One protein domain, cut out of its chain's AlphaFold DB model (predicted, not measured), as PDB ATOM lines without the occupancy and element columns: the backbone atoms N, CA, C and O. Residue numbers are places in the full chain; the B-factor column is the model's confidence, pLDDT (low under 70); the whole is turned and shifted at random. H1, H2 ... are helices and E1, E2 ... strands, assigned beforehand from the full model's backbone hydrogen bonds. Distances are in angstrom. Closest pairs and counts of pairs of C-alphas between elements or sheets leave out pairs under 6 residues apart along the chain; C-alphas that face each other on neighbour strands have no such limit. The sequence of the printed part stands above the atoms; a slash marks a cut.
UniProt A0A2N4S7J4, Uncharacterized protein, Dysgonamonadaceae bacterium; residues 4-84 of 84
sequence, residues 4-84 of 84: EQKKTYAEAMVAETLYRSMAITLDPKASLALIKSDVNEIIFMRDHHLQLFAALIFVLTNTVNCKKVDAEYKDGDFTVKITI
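What this domain is: This is residues 4 to 84 of the 84 residues of an uncharacterized protein of Dysgonamonadaceae bacterium (UniProt A0A2N4S7J4). Two long helices, H1 and H4, lie side by side and run opposite ways, and a hairpin of two strands, E1 and E2, runs aslant over H1 with E2 the nearer strand. Two short helices come between the long ones along the chain: H2 packs on the last part of H1, and H3 packs on H4. The printed part has 81 residues with four named helices and two named strands, in the order H1 H2 H3 H4 E1 E2; the strands are antiparallel and the class is mixed, helices and strands. The whole is compact, with a radius of gyration of the C-alphas of 11.8 A, and flat, spanning 34 by 32 by 14 A.

How they stand to each other: Start with H1, residues 4 to 25, and look across to H4, residues 48 to 63: they touch, the closest C-alphas being those of Ala 10 and Leu 60, 5.6 A apart. Their lines stand at a shallow tilt of 10 degrees, and they run opposite ways. With its residues 18 to 25 alone, H1 touches H2, residues 28 to 32; the closest C-alphas, of Leu 18 and Ser 31, are 5.6 A apart. H3, residues 39 to 43, touches H4 at residues 51 to 58 alone, where the closest C-alphas, of Ile 42 and Gln 51, are 5.8 A apart. H1 and H3 are apart. E1, residues 68 to 74, and E2, residues 77 to 83, form an antiparallel hairpin at 164 degrees; look for N 70 and O 81 at 2.8 A and N 79 and O 72 at 2.9 A, both within hydrogen-bond range. The closest C-alphas of H1 and E2, of Ala 15 and Phe 78, are 5.3 A apart, while H1 and E1 are near each other. In H2, H3 and H4 every O i to N i+4 pair is within hydrogen-bond range; in H1, 16 of 18 are.

Where its parts are: Find C-alpha 4 at (27.561, 37.722, -18.675); from there H1 runs 30.8 A to C-alpha 25 at (26.701, 43.673, -48.836). H2 covers 6.1 A and H3 6.2 A. H4 runs 22.4 A from His 48 to Thr 63. E1 spans 19.5 A, and E2 spans 20.0 A to C-alpha 83 at (31.601, 46.377, -23.141).

The domain as a whole: The C-alphas farthest apart, of Glu 4 and Arg 46, are 34.7 A from each other. The printed part has no cut, and no link is long: H2 to H3, with 6 residues, is short, and the others are tight. The mean pLDDT of the printed part is 95.1, and no printed residue is under 70.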
ATOM      1  N   GLU A   4      26.509  38.321 -17.841       91.50
ATOM      2  CA  GLU A   4      27.561  37.722 -18.675       91.50
ATOM      3  C   GLU A   4      26.983  36.837 -19.784       91.50
ATOM      4  O   GLU A   4      27.381  36.958 -20.939       91.50
ATOM      5  N   GLN A   5      25.987  36.000 -19.477       93.75
ATOM      6  CA  GLN A   5      25.328  35.174 -20.493       93.75
ATOM      7  C   GLN A   5      24.588  36.024 -21.533       93.75
ATOM      8  O   GLN A   5      24.612  35.690 -22.716       93.75
ATOM      9  N   LYS A   6      23.932  37.118 -21.120       93.44
ATOM     10  CA  LYS A   6      23.280  38.054 -22.053       93.44
ATOM     11  C   LYS A   6      24.305  38.738 -22.950       93.44
ATOM     12  O   LYS A   6      24.062  38.846 -24.146       93.44
ATOM     13  N   LYS A   7      25.448  39.146 -22.390       95.62
ATOM     14  CA  LYS A   7      26.564  39.721 -23.144       95.62
ATOM     15  C   LYS A   7      27.073  38.750 -24.210       95.62
ATOM     16  O   LYS A   7      27.074  39.111 -25.381       95.62
ATOM     17  N   THR A   8      27.442  37.528 -23.824       95.94
ATOM     18  CA  THR A   8      27.931  36.506 -24.766       95.94
ATOM     19  C   THR A   8      26.899  36.203 -25.847       95.94
ATOM     20  O   THR A   8      27.240  36.069 -27.018       95.94
ATOM     21  N   TYR A   9      25.620  36.134 -25.472       95.88
ATOM     22  CA  TYR A   9      24.546  35.937 -26.436       95.88
ATOM     23  C   TYR A   9      24.426  37.111 -27.416       95.88
ATOM     24  O   TYR A   9      24.336  36.890 -28.619       95.88
ATOM     25  N   ALA A  10      24.467  38.354 -26.931       96.44
ATOM     26  CA  ALA A  10      24.423  39.537 -27.782       96.44
ATOM     27  C   ALA A  10      25.628  39.601 -28.735       96.44
ATOM     28  O   ALA A  10      25.433  39.855 -29.918       96.44
ATOM     29  N   GLU A  11      26.844  39.306 -28.263       97.62
ATOM     30  CA  GLU A  11      28.051  39.218 -29.101       97.62
ATOM     31  C   GLU A  11      27.870  38.204 -30.240       97.62
ATOM     32  O   GLU A  11      28.071  38.546 -31.407       97.62
ATOM     33  N   ALA A  12      27.413  36.988 -29.920       97.56
ATOM     34  CA  ALA A  12      27.178  35.940 -30.911       97.56
ATOM     35  C   ALA A  12      26.079  36.320 -31.918       97.56
ATOM     36  O   ALA A  12      26.233  36.114 -33.120       97.56
ATOM     37  N   MET A  13      24.981  36.915 -31.449       97.75
ATOM     38  CA  MET A  13      23.880  37.330 -32.321       97.75
ATOM     39  C   MET A  13      24.259  38.506 -33.223       97.75
ATOM     40  O   MET A  13      23.817  38.555 -34.370       97.75
ATOM     41  N   VAL A  14      25.084  39.442 -32.743       97.88
ATOM     42  CA  VAL A  14      25.625  40.518 -33.583       97.88
ATOM     43  C   VAL A  14      26.551  39.931 -34.648       97.88
ATOM     44  O   VAL A  14      26.380  40.266 -35.817       97.88
ATOM     45  N   ALA A  15      27.457  39.013 -34.292       97.88
ATOM     46  CA  ALA A  15      28.335  38.341 -35.255       97.88
ATOM     47  C   ALA A  15      27.541  37.596 -36.345       97.88
ATOM     48  O   ALA A  15      27.774  37.813 -37.534       97.88
ATOM     49  N   GLU A  16      26.534  36.808 -35.960       97.62
ATOM     50  CA  GLU A  16      25.639  36.109 -36.894       97.62
ATOM     51  C   GLU A  16      24.871  37.089 -37.796       97.62
ATOM     52  O   GLU A  16      24.695  36.853 -38.993       97.62
ATOM     53  N   THR A  17      24.423  38.220 -37.245       97.62
ATOM     54  CA  THR A  17      23.716  39.251 -38.017       97.62
ATOM     55  C   THR A  17      24.632  39.888 -39.063       97.62
ATOM     56  O   THR A  17      24.231  40.048 -40.218       97.62
ATOM     57  N   LEU A  18      25.878  40.193 -38.690       97.75
ATOM     58  CA  LEU A  18      26.903  40.689 -39.610       97.75
ATOM     59  C   LEU A  18      27.211  39.653 -40.696       97.75
ATOM     60  O   LEU A  18      27.225  39.998 -41.879       97.75
ATOM     61  N   TYR A  19      27.359  38.381 -40.323       96.25
ATOM     62  CA  TYR A  19      27.581  37.290 -41.270       96.25
ATOM     63  C   TYR A  19      26.443  37.175 -42.292       96.25
ATOM     64  O   TYR A  19      26.688  37.149 -43.497       96.25
ATOM     65  N   ARG A  20      25.184  37.208 -41.840       96.31
ATOM     66  CA  ARG A  20      24.013  37.198 -42.735       96.31
ATOM     67  C   ARG A  20      23.958  38.416 -43.645       96.31
ATOM     68  O   ARG A  20      23.565  38.287 -44.803       96.31
ATOM     69  N   SER A  21      24.367  39.580 -43.148       96.75
ATOM     70  CA  SER A  21      24.391  40.796 -43.958       96.75
ATOM     71  C   SER A  21      25.383  40.713 -45.125       96.75
ATOM     72  O   SER A  21      25.122  41.319 -46.164       96.75
ATOM     73  N   MET A  22      26.439  39.887 -45.028       95.75
ATOM     74  CA  MET A  22      27.383  39.671 -46.134       95.75
ATOM     75  C   MET A  22      26.736  39.083 -47.387       95.75
ATOM     76  O   MET A  22      27.241  39.318 -48.481       95.75
ATOM     77  N   ALA A  23      25.611  38.371 -47.267       93.81
ATOM     78  CA  ALA A  23      24.870  37.885 -48.433       93.81
ATOM     79  C   ALA A  23      24.296  39.029 -49.292       93.81
ATOM     80  O   ALA A  23      23.982  38.819 -50.461       93.81
ATOM     81  N   ILE A  24      24.155  40.225 -48.711       95.06
ATOM     82  CA  ILE A  24      23.641  41.428 -49.374       95.06
ATOM     83  C   ILE A  24      24.780  42.397 -49.681       95.06
ATOM     84  O   ILE A  24      24.882  42.899 -50.796       95.06
ATOM     85  N   THR A  25      25.637  42.672 -48.698       95.12
ATOM     86  CA  THR A  25      26.701  43.673 -48.836       95.12
ATOM     87  C   THR A  25      27.858  43.183 -49.700       95.12
ATOM     88  O   THR A  25      28.519  44.004 -50.331       95.12
ATOM     89  N   LEU A  26      28.122  41.868 -49.711       94.44
ATOM     90  CA  LEU A  26      29.279  41.231 -50.352       94.44
ATOM     91  C   LEU A  26      30.640  41.816 -49.911       94.44
ATOM     92  O   LEU A  26      31.667  41.546 -50.532       94.44
ATOM     93  N   ASP A  27      30.654  42.603 -48.831       95.19
ATOM     94  CA  ASP A  27      31.818  43.303 -48.295       95.19
ATOM     95  C   ASP A  27      31.760  43.305 -46.755       95.19
ATOM     96  O   ASP A  27      30.803  43.822 -46.154       95.19
ATOM     97  N   PRO A  28      32.787  42.763 -46.075       95.88
ATOM     98  CA  PRO A  28      32.863  42.799 -44.622       95.88
ATOM     99  C   PRO A  28      32.852  44.217 -44.049       95.88
ATOM    100  O   PRO A  28      32.268  44.435 -42.988       95.88
ATOM    101  N   LYS A  29      33.451  45.203 -44.732       96.69
ATOM    102  CA  LYS A  29      33.480  46.587 -44.227       96.69
ATOM    103  C   LYS A  29      32.094  47.222 -44.259       96.69
ATOM    104  O   LYS A  29      31.686  47.827 -43.269       96.69
ATOM    105  N   ALA A  30      31.357  47.044 -45.352       95.88
ATOM    106  CA  ALA A  30      29.961  47.461 -45.443       95.88
ATOM    107  C   ALA A  30      29.073  46.771 -44.392       95.88
ATOM    108  O   ALA A  30      28.193  47.413 -43.824       95.88
ATOM    109  N   SER A  31      29.340  45.500 -44.078       97.25
ATOM    110  CA  SER A  31      28.639  44.765 -43.013       97.25
ATOM    111  C   SER A  31      28.935  45.350 -41.629       97.25
ATOM    112  O   SER A  31      28.016  45.653 -40.875       97.25
ATOM    113  N   LEU A  32      30.211  45.599 -41.308       97.38
ATOM    114  CA  LEU A  32      30.619  46.236 -40.048       97.38
ATOM    115  C   LEU A  32      30.007  47.634 -39.874       97.38
ATOM    116  O   LEU A  32      29.686  48.029 -38.755       97.38
ATOM    117  N   ALA A  33      29.782  48.365 -40.969       96.56
ATOM    118  CA  ALA A  33      29.143  49.680 -40.939       96.56
ATOM    119  C   ALA A  33      27.661  49.652 -40.504       96.56
ATOM    120  O   ALA A  33      27.091  50.716 -40.248       96.56
ATOM    121  N   LEU A  34      27.040  48.468 -40.400       97.06
ATOM    122  CA  LEU A  34      25.685  48.281 -39.864       97.06
ATOM    123  C   LEU A  34      25.625  48.377 -38.334       97.06
ATOM    124  O   LEU A  34      24.534  48.490 -37.777       97.06
ATOM    125  N   ILE A  35      26.769  48.359 -37.643       96.38
ATOM    126  CA  ILE A  35      26.834  48.632 -36.206       96.38
ATOM    127  C   ILE A  35      26.607  50.134 -36.001       96.38
ATOM    128  O   ILE A  35      27.536  50.940 -36.052       96.38
ATOM    129  N   LYS A  36      25.343  50.512 -35.807       94.19
ATOM    130  CA  LYS A  36      24.908  51.892 -35.570       94.19
ATOM    131  C   LYS A  36      24.633  52.118 -34.090       94.19
ATOM    132  O   LYS A  36      24.010  51.279 -33.447       94.19
ATOM    133  N   SER A  37      25.073  53.257 -33.559       88.50
ATOM    134  CA  SER A  37      24.775  53.692 -32.187       88.50
ATOM    135  C   SER A  37      23.657  54.737 -32.110       88.50
ATOM    136  O   SER A  37      23.164  55.007 -31.017       88.50
ATOM    137  N   ASP A  38      23.238  55.307 -33.243       91.31
ATOM    138  CA  ASP A  38      22.149  56.280 -33.337       91.31
ATOM    139  C   ASP A  38      20.965  55.687 -34.113       91.31
ATOM    140  O   ASP A  38      21.108  55.177 -35.227       91.31
ATOM    141  N   VAL A  39      19.773  55.791 -33.527       93.19
ATOM    142  CA  VAL A  39      18.513  55.365 -34.141       93.19
ATOM    143  C   VAL A  39      18.212  56.126 -35.438       93.19
ATOM    144  O   VAL A  39      17.651  55.548 -36.369       93.19
ATOM    145  N   ASN A  40      18.622  57.392 -35.551       96.44
ATOM    146  CA  ASN A  40      18.408  58.192 -36.756       96.44
ATOM    147  C   ASN A  40      19.223  57.653 -37.935       96.44
ATOM    148  O   ASN A  40      18.711  57.585 -39.052       96.44
ATOM    149  N   GLU A  41      20.457  57.198 -37.692       94.69
ATOM    150  CA  GLU A  41      21.274  56.571 -38.735       94.69
ATOM    151  C   GLU A  41      20.613  55.320 -39.314       94.69
ATOM    152  O   GLU A  41      20.843  55.012 -40.479       94.69
ATOM    153  N   ILE A  42      19.778  54.632 -38.528       96.06
ATOM    154  CA  ILE A  42      19.052  53.425 -38.935       96.06
ATOM    155  C   ILE A  42      17.757  53.792 -39.667       96.06
ATOM    156  O   ILE A  42      17.488  53.273 -40.751       96.06
ATOM    157  N   ILE A  43      16.949  54.702 -39.112       95.88
ATOM    158  CA  ILE A  43      15.646  55.093 -39.683       95.88
ATOM    159  C   ILE A  43      15.798  55.640 -41.107       95.88
ATOM    160  O   ILE A  43      14.956  55.367 -41.964       95.88
ATOM    161  N   PHE A  44      16.883  56.366 -41.384       95.06
ATOM    162  CA  PHE A  44      17.121  56.981 -42.692       95.06
ATOM    163  C   PHE A  44      17.925  56.108 -43.674       95.06
ATOM    164  O   PHE A  44      18.292  56.581 -44.754       95.06
ATOM    165  N   MET A  45      18.183  54.834 -43.355       95.56
ATOM    166  CA  MET A  45      18.791  53.897 -44.309       95.56
ATOM    167  C   MET A  45      17.847  53.624 -45.483       95.56
ATOM    168  O   MET A  45      16.675  53.308 -45.300       95.56
ATOM    169  N   ARG A  46      18.373  53.727 -46.710       92.38
ATOM    170  CA  ARG A  46      17.588  53.507 -47.938       92.38
ATOM    171  C   ARG A  46      17.346  52.032 -48.244       92.38
ATOM    172  O   ARG A  46      16.313  51.693 -48.808       92.38
ATOM    173  N   ASP A  47      18.311  51.179 -47.916       93.94
ATOM    174  CA  ASP A  47      18.181  49.741 -48.110       93.94
ATOM    175  C   ASP A  47      17.443  49.134 -46.917       93.94
ATOM    176  O   ASP A  47      17.954  49.127 -45.795       93.94
ATOM    177  N   HIS A  48      16.230  48.640 -47.163       92.38
ATOM    178  CA  HIS A  48      15.368  48.126 -46.105       92.38
ATOM    179  C   HIS A  48      15.902  46.830 -45.474       92.38
ATOM    180  O   HIS A  48      15.733  46.616 -44.277       92.38
ATOM    181  N   HIS A  49      16.590  45.972 -46.230       93.38
ATOM    182  CA  HIS A  49      17.155  44.745 -45.664       93.38
ATOM    183  C   HIS A  49      18.328  45.062 -44.737       93.38
ATOM    184  O   HIS A  49      18.396  44.551 -43.618       93.38
ATOM    185  N   LEU A  50      19.220  45.955 -45.169       96.06
ATOM    186  CA  LEU A  50      20.331  46.417 -44.340       96.06
ATOM    187  C   LEU A  50      19.841  47.217 -43.128       96.06
ATOM    188  O   LEU A  50      20.406  47.087 -42.043       96.06
ATOM    189  N   GLN A  51      18.761  47.988 -43.285       97.19
ATOM    190  CA  GLN A  51      18.095  48.678 -42.183       97.19
ATOM    191  C   GLN A  51      17.625  47.700 -41.102       97.19
ATOM    192  O   GLN A  51      17.842  47.952 -39.918       97.19
ATOM    193  N   LEU A  52      17.009  46.577 -41.487       96.75
ATOM    194  CA  LEU A  52      16.549  45.561 -40.535       96.75
ATOM    195  C   LEU A  52      17.714  44.913 -39.778       96.75
ATOM    196  O   LEU A  52      17.619  44.715 -38.566       96.75
ATOM    197  N   PHE A  53      18.830  44.630 -40.456       97.62
ATOM    198  CA  PHE A  53      20.031  44.118 -39.792       97.62
ATOM    199  C   PHE A  53      20.636  45.136 -38.819       97.62
ATOM    200  O   PHE A  53      20.931  44.781 -37.678       97.62
ATOM    201  N   ALA A  54      20.754  46.403 -39.222       97.62
ATOM    202  CA  ALA A  54      21.235  47.469 -38.345       97.62
ATOM    203  C   ALA A  54      20.314  47.668 -37.125       97.62
ATOM    204  O   ALA A  54      20.794  47.789 -35.999       97.62
ATOM    205  N   ALA A  55      18.992  47.617 -37.321       97.44
ATOM    206  CA  ALA A  55      18.012  47.691 -36.238       97.44
ATOM    207  C   ALA A  55      18.135  46.513 -35.260       97.44
ATOM    208  O   ALA A  55      18.077  46.712 -34.046       97.44
ATOM    209  N   LEU A  56      18.347  45.291 -35.760       97.06
ATOM    210  CA  LEU A  56      18.547  44.113 -34.915       97.06
ATOM    211  C   LEU A  56      19.814  44.243 -34.058       97.06
ATOM    212  O   LEU A  56      19.757  44.021 -32.848       97.06
ATOM    213  N   ILE A  57      20.933  44.663 -34.657       97.69
ATOM    214  CA  ILE A  57      22.191  44.925 -33.937       97.69
ATOM    215  C   ILE A  57      21.985  46.012 -32.872       97.69
ATOM    216  O   ILE A  57      22.429  45.862 -31.730       97.69
ATOM    217  N   PHE A  58      21.269  47.085 -33.211       96.88
ATOM    218  CA  PHE A  58      20.955  48.165 -32.277       96.88
ATOM    219  C   PHE A  58      20.131  47.675 -31.081       96.88
ATOM    220  O   PHE A  58      20.455  47.991 -29.938       96.88
ATOM    221  N   VAL A  59      19.099  46.858 -31.305       95.44
ATOM    222  CA  VAL A  59      18.310  46.283 -30.206       95.44
ATOM    223  C   VAL A  59      19.180  45.381 -29.330       95.44
ATOM    224  O   VAL A  59      19.184  45.547 -28.112       95.44
ATOM    225  N   LEU A  60      19.965  44.474 -29.921       95.38
ATOM    226  CA  LEU A  60      20.835  43.559 -29.172       95.38
ATOM    227  C   LEU A  60      21.818  44.314 -28.270       95.38
ATOM    228  O   LEU A  60      21.937  44.006 -27.085       95.38
ATOM    229  N   THR A  61      22.469  45.347 -28.799       94.81
ATOM    230  CA  THR A  61      23.429  46.165 -28.043       94.81
ATOM    231  C   THR A  61      22.752  46.981 -26.936       94.81
ATOM    232  O   THR A  61      23.262  47.036 -25.816       94.81
ATOM    233  N   ASN A  62      21.561  47.534 -27.178       91.94
ATOM    234  CA  ASN A  62      20.803  48.250 -26.147       91.94
ATOM    235  C   ASN A  62      20.295  47.326 -25.029       91.94
ATOM    236  O   ASN A  62      20.318  47.715 -23.863       91.94
ATOM    237  N   THR A  63      19.891  46.086 -25.336       90.38
ATOM    238  CA  THR A  63      19.381  45.143 -24.313       90.38
ATOM    239  C   THR A  63      20.413  44.772 -23.247       90.38
ATOM    240  O   THR A  63      20.039  44.361 -22.147       90.38
ATOM    241  N   VAL A  64      21.702  44.933 -23.555       93.00
ATOM    242  CA  VAL A  64      22.816  44.671 -22.635       93.00
ATOM    243  C   VAL A  64      23.450  45.952 -22.090       93.00
ATOM    244  O   VAL A  64      24.522  45.877 -21.503       93.00
ATOM    245  N   ASN A  65      22.808  47.117 -22.258       89.38
ATOM    246  CA  ASN A  65      23.346  48.429 -21.868       89.38
ATOM    247  C   ASN A  65      24.767  48.674 -22.418       89.38
ATOM    248  O   ASN A  65      25.650  49.148 -21.708       89.38
ATOM    249  N   CYS A  66      24.997  48.304 -23.682       90.56
ATOM    250  CA  CYS A  66      26.303  48.395 -24.325       90.56
ATOM    251  C   CYS A  66      26.864  49.826 -24.304       90.56
ATOM    252  O   CYS A  66      26.255  50.753 -24.835       90.56
ATOM    253  N   LYS A  67      28.087  49.983 -23.790       90.88
ATOM    254  CA  LYS A  67      28.899  51.204 -23.915       90.88
ATOM    255  C   LYS A  67      29.724  51.228 -25.195       90.88
ATOM    256  O   LYS A  67      29.969  52.295 -25.750       90.88
ATOM    257  N   LYS A  68      30.209  50.061 -25.630       92.25
ATOM    258  CA  LYS A  68      31.107  49.930 -26.783       92.25
ATOM    259  C   LYS A  68      30.996  48.551 -27.430       92.25
ATOM    260  O   LYS A  68      30.985  47.546 -26.722       92.25
ATOM    261  N   VAL A  69      30.997  48.530 -28.761       95.00
ATOM    262  CA  VAL A  69      31.145  47.323 -29.582       95.00
ATOM    263  C   VAL A  69      32.489  47.392 -30.301       95.00
ATOM    264  O   VAL A  69      32.738  48.333 -31.050       95.00
ATOM    265  N   ASP A  70      33.348  46.405 -30.071       96.38
ATOM    266  CA  ASP A  70      34.565  46.168 -30.845       96.38
ATOM    267  C   ASP A  70      34.313  44.968 -31.762       96.38
ATOM    268  O   ASP A  70      34.052  43.867 -31.278       96.38
ATOM    269  N   ALA A  71      34.351  45.181 -33.077       96.25
ATOM    270  CA  ALA A  71      34.085  44.140 -34.062       96.25
ATOM    271  C   ALA A  71      35.131  44.147 -35.179       96.25
ATOM    272  O   ALA A  71      35.519  45.208 -35.671       96.25
ATOM    273  N   GLU A  72      35.558  42.961 -35.599       97.00
ATOM    274  CA  GLU A  72      36.492  42.773 -36.706       97.00
ATOM    275  C   GLU A  72      36.096  41.566 -37.558       97.00
ATOM    276  O   GLU A  72      35.444  40.642 -37.073       97.00
ATOM    277  N   TYR A  73      36.498  41.580 -38.828       96.12
ATOM    278  CA  TYR A  73      36.380  40.429 -39.718       96.12
ATOM    279  C   TYR A  73      37.766  39.852 -39.982       96.12
ATOM    280  O   TYR A  73      38.637  40.554 -40.509       96.12
ATOM    281  N   LYS A  74      37.979  38.589 -39.615       94.56
ATOM    282  CA  LYS A  74      39.264  37.907 -39.763       94.56
ATOM    283  C   LYS A  74      39.045  36.421 -40.031       94.56
ATOM    284  O   LYS A  74      38.151  35.814 -39.460       94.56
ATOM    285  N   ASP A  75      39.862  35.850 -40.915       90.69
ATOM    286  CA  ASP A  75      39.874  34.412 -41.220       90.69
ATOM    287  C   ASP A  75      38.500  33.834 -41.622       90.69
ATOM    288  O   ASP A  75      38.209  32.664 -41.392       90.69
ATOM    289  N   GLY A  76      37.657  34.653 -42.263       89.81
ATOM    290  CA  GLY A  76      36.337  34.240 -42.743       89.81
ATOM    291  C   GLY A  76      35.175  34.540 -41.792       89.81
ATOM    292  O   GLY A  76      34.031  34.319 -42.185       89.81
ATOM    293  N   ASP A  77      35.444  35.068 -40.594       92.50
ATOM    294  CA  ASP A  77      34.452  35.199 -39.523       92.50
ATOM    295  C   ASP A  77      34.454  36.589 -38.857       92.50
ATOM    296  O   ASP A  77      35.456  37.314 -38.880       92.50
ATOM    297  N   PHE A  78      33.324  36.967 -38.255       96.00
ATOM    298  CA  PHE A  78      33.189  38.184 -37.456       96.00
ATOM    299  C   PHE A  78      33.436  37.888 -35.980       96.00
ATOM    300  O   PHE A  78      32.683  37.164 -35.336       96.00
ATOM    301  N   THR A  79      34.444  38.531 -35.401       96.75
ATOM    302  CA  THR A  79      34.639  38.541 -33.948       96.75
ATOM    303  C   THR A  79      34.023  39.807 -33.374       96.75
ATOM    304  O   THR A  79      34.370  40.904 -33.803       96.75
ATOM    305  N   VAL A  80      33.132  39.666 -32.388       97.00
ATOM    306  CA  VAL A  80      32.436  40.784 -31.731       97.00
ATOM    307  C   VAL A  80      32.675  40.736 -30.226       97.00
ATOM    308  O   VAL A  80      32.549  39.684 -29.604       97.00
ATOM    309  N   LYS A  81      33.000  41.887 -29.633       97.19
ATOM    310  CA  LYS A  81      33.157  42.082 -28.190       97.19
ATOM    311  C   LYS A  81      32.352  43.288 -27.724       97.19
ATOM    312  O   LYS A  81      32.508  44.388 -28.250       97.19
ATOM    313  N   ILE A  82      31.523  43.096 -26.705       95.06
ATOM    314  CA  ILE A  82      30.683  44.132 -26.101       95.06
ATOM    315  C   ILE A  82      31.238  44.521 -24.729       95.06
ATOM    316  O   ILE A  82      31.564  43.680 -23.889       95.06
ATOM    317  N   THR A  83      31.313  45.821 -24.470       93.31
ATOM    318  CA  THR A  83      31.601  46.377 -23.141       93.31
ATOM    319  C   THR A  83      30.318  46.960 -22.554       93.31
ATOM    320  O   THR A  83      29.654  47.744 -23.229       93.31
ATOM    321  N   ILE A  84      29.983  46.577 -21.315       88.94
ATOM    322  CA  ILE A  84      28.791  47.017 -20.559       88.94
ATOM    323  C   ILE A  84      29.164  48.121 -19.568       88.94
ATOM    324  O   ILE A  84      30.302  48.154 -19.049       88.94
TER     325      ILE A  84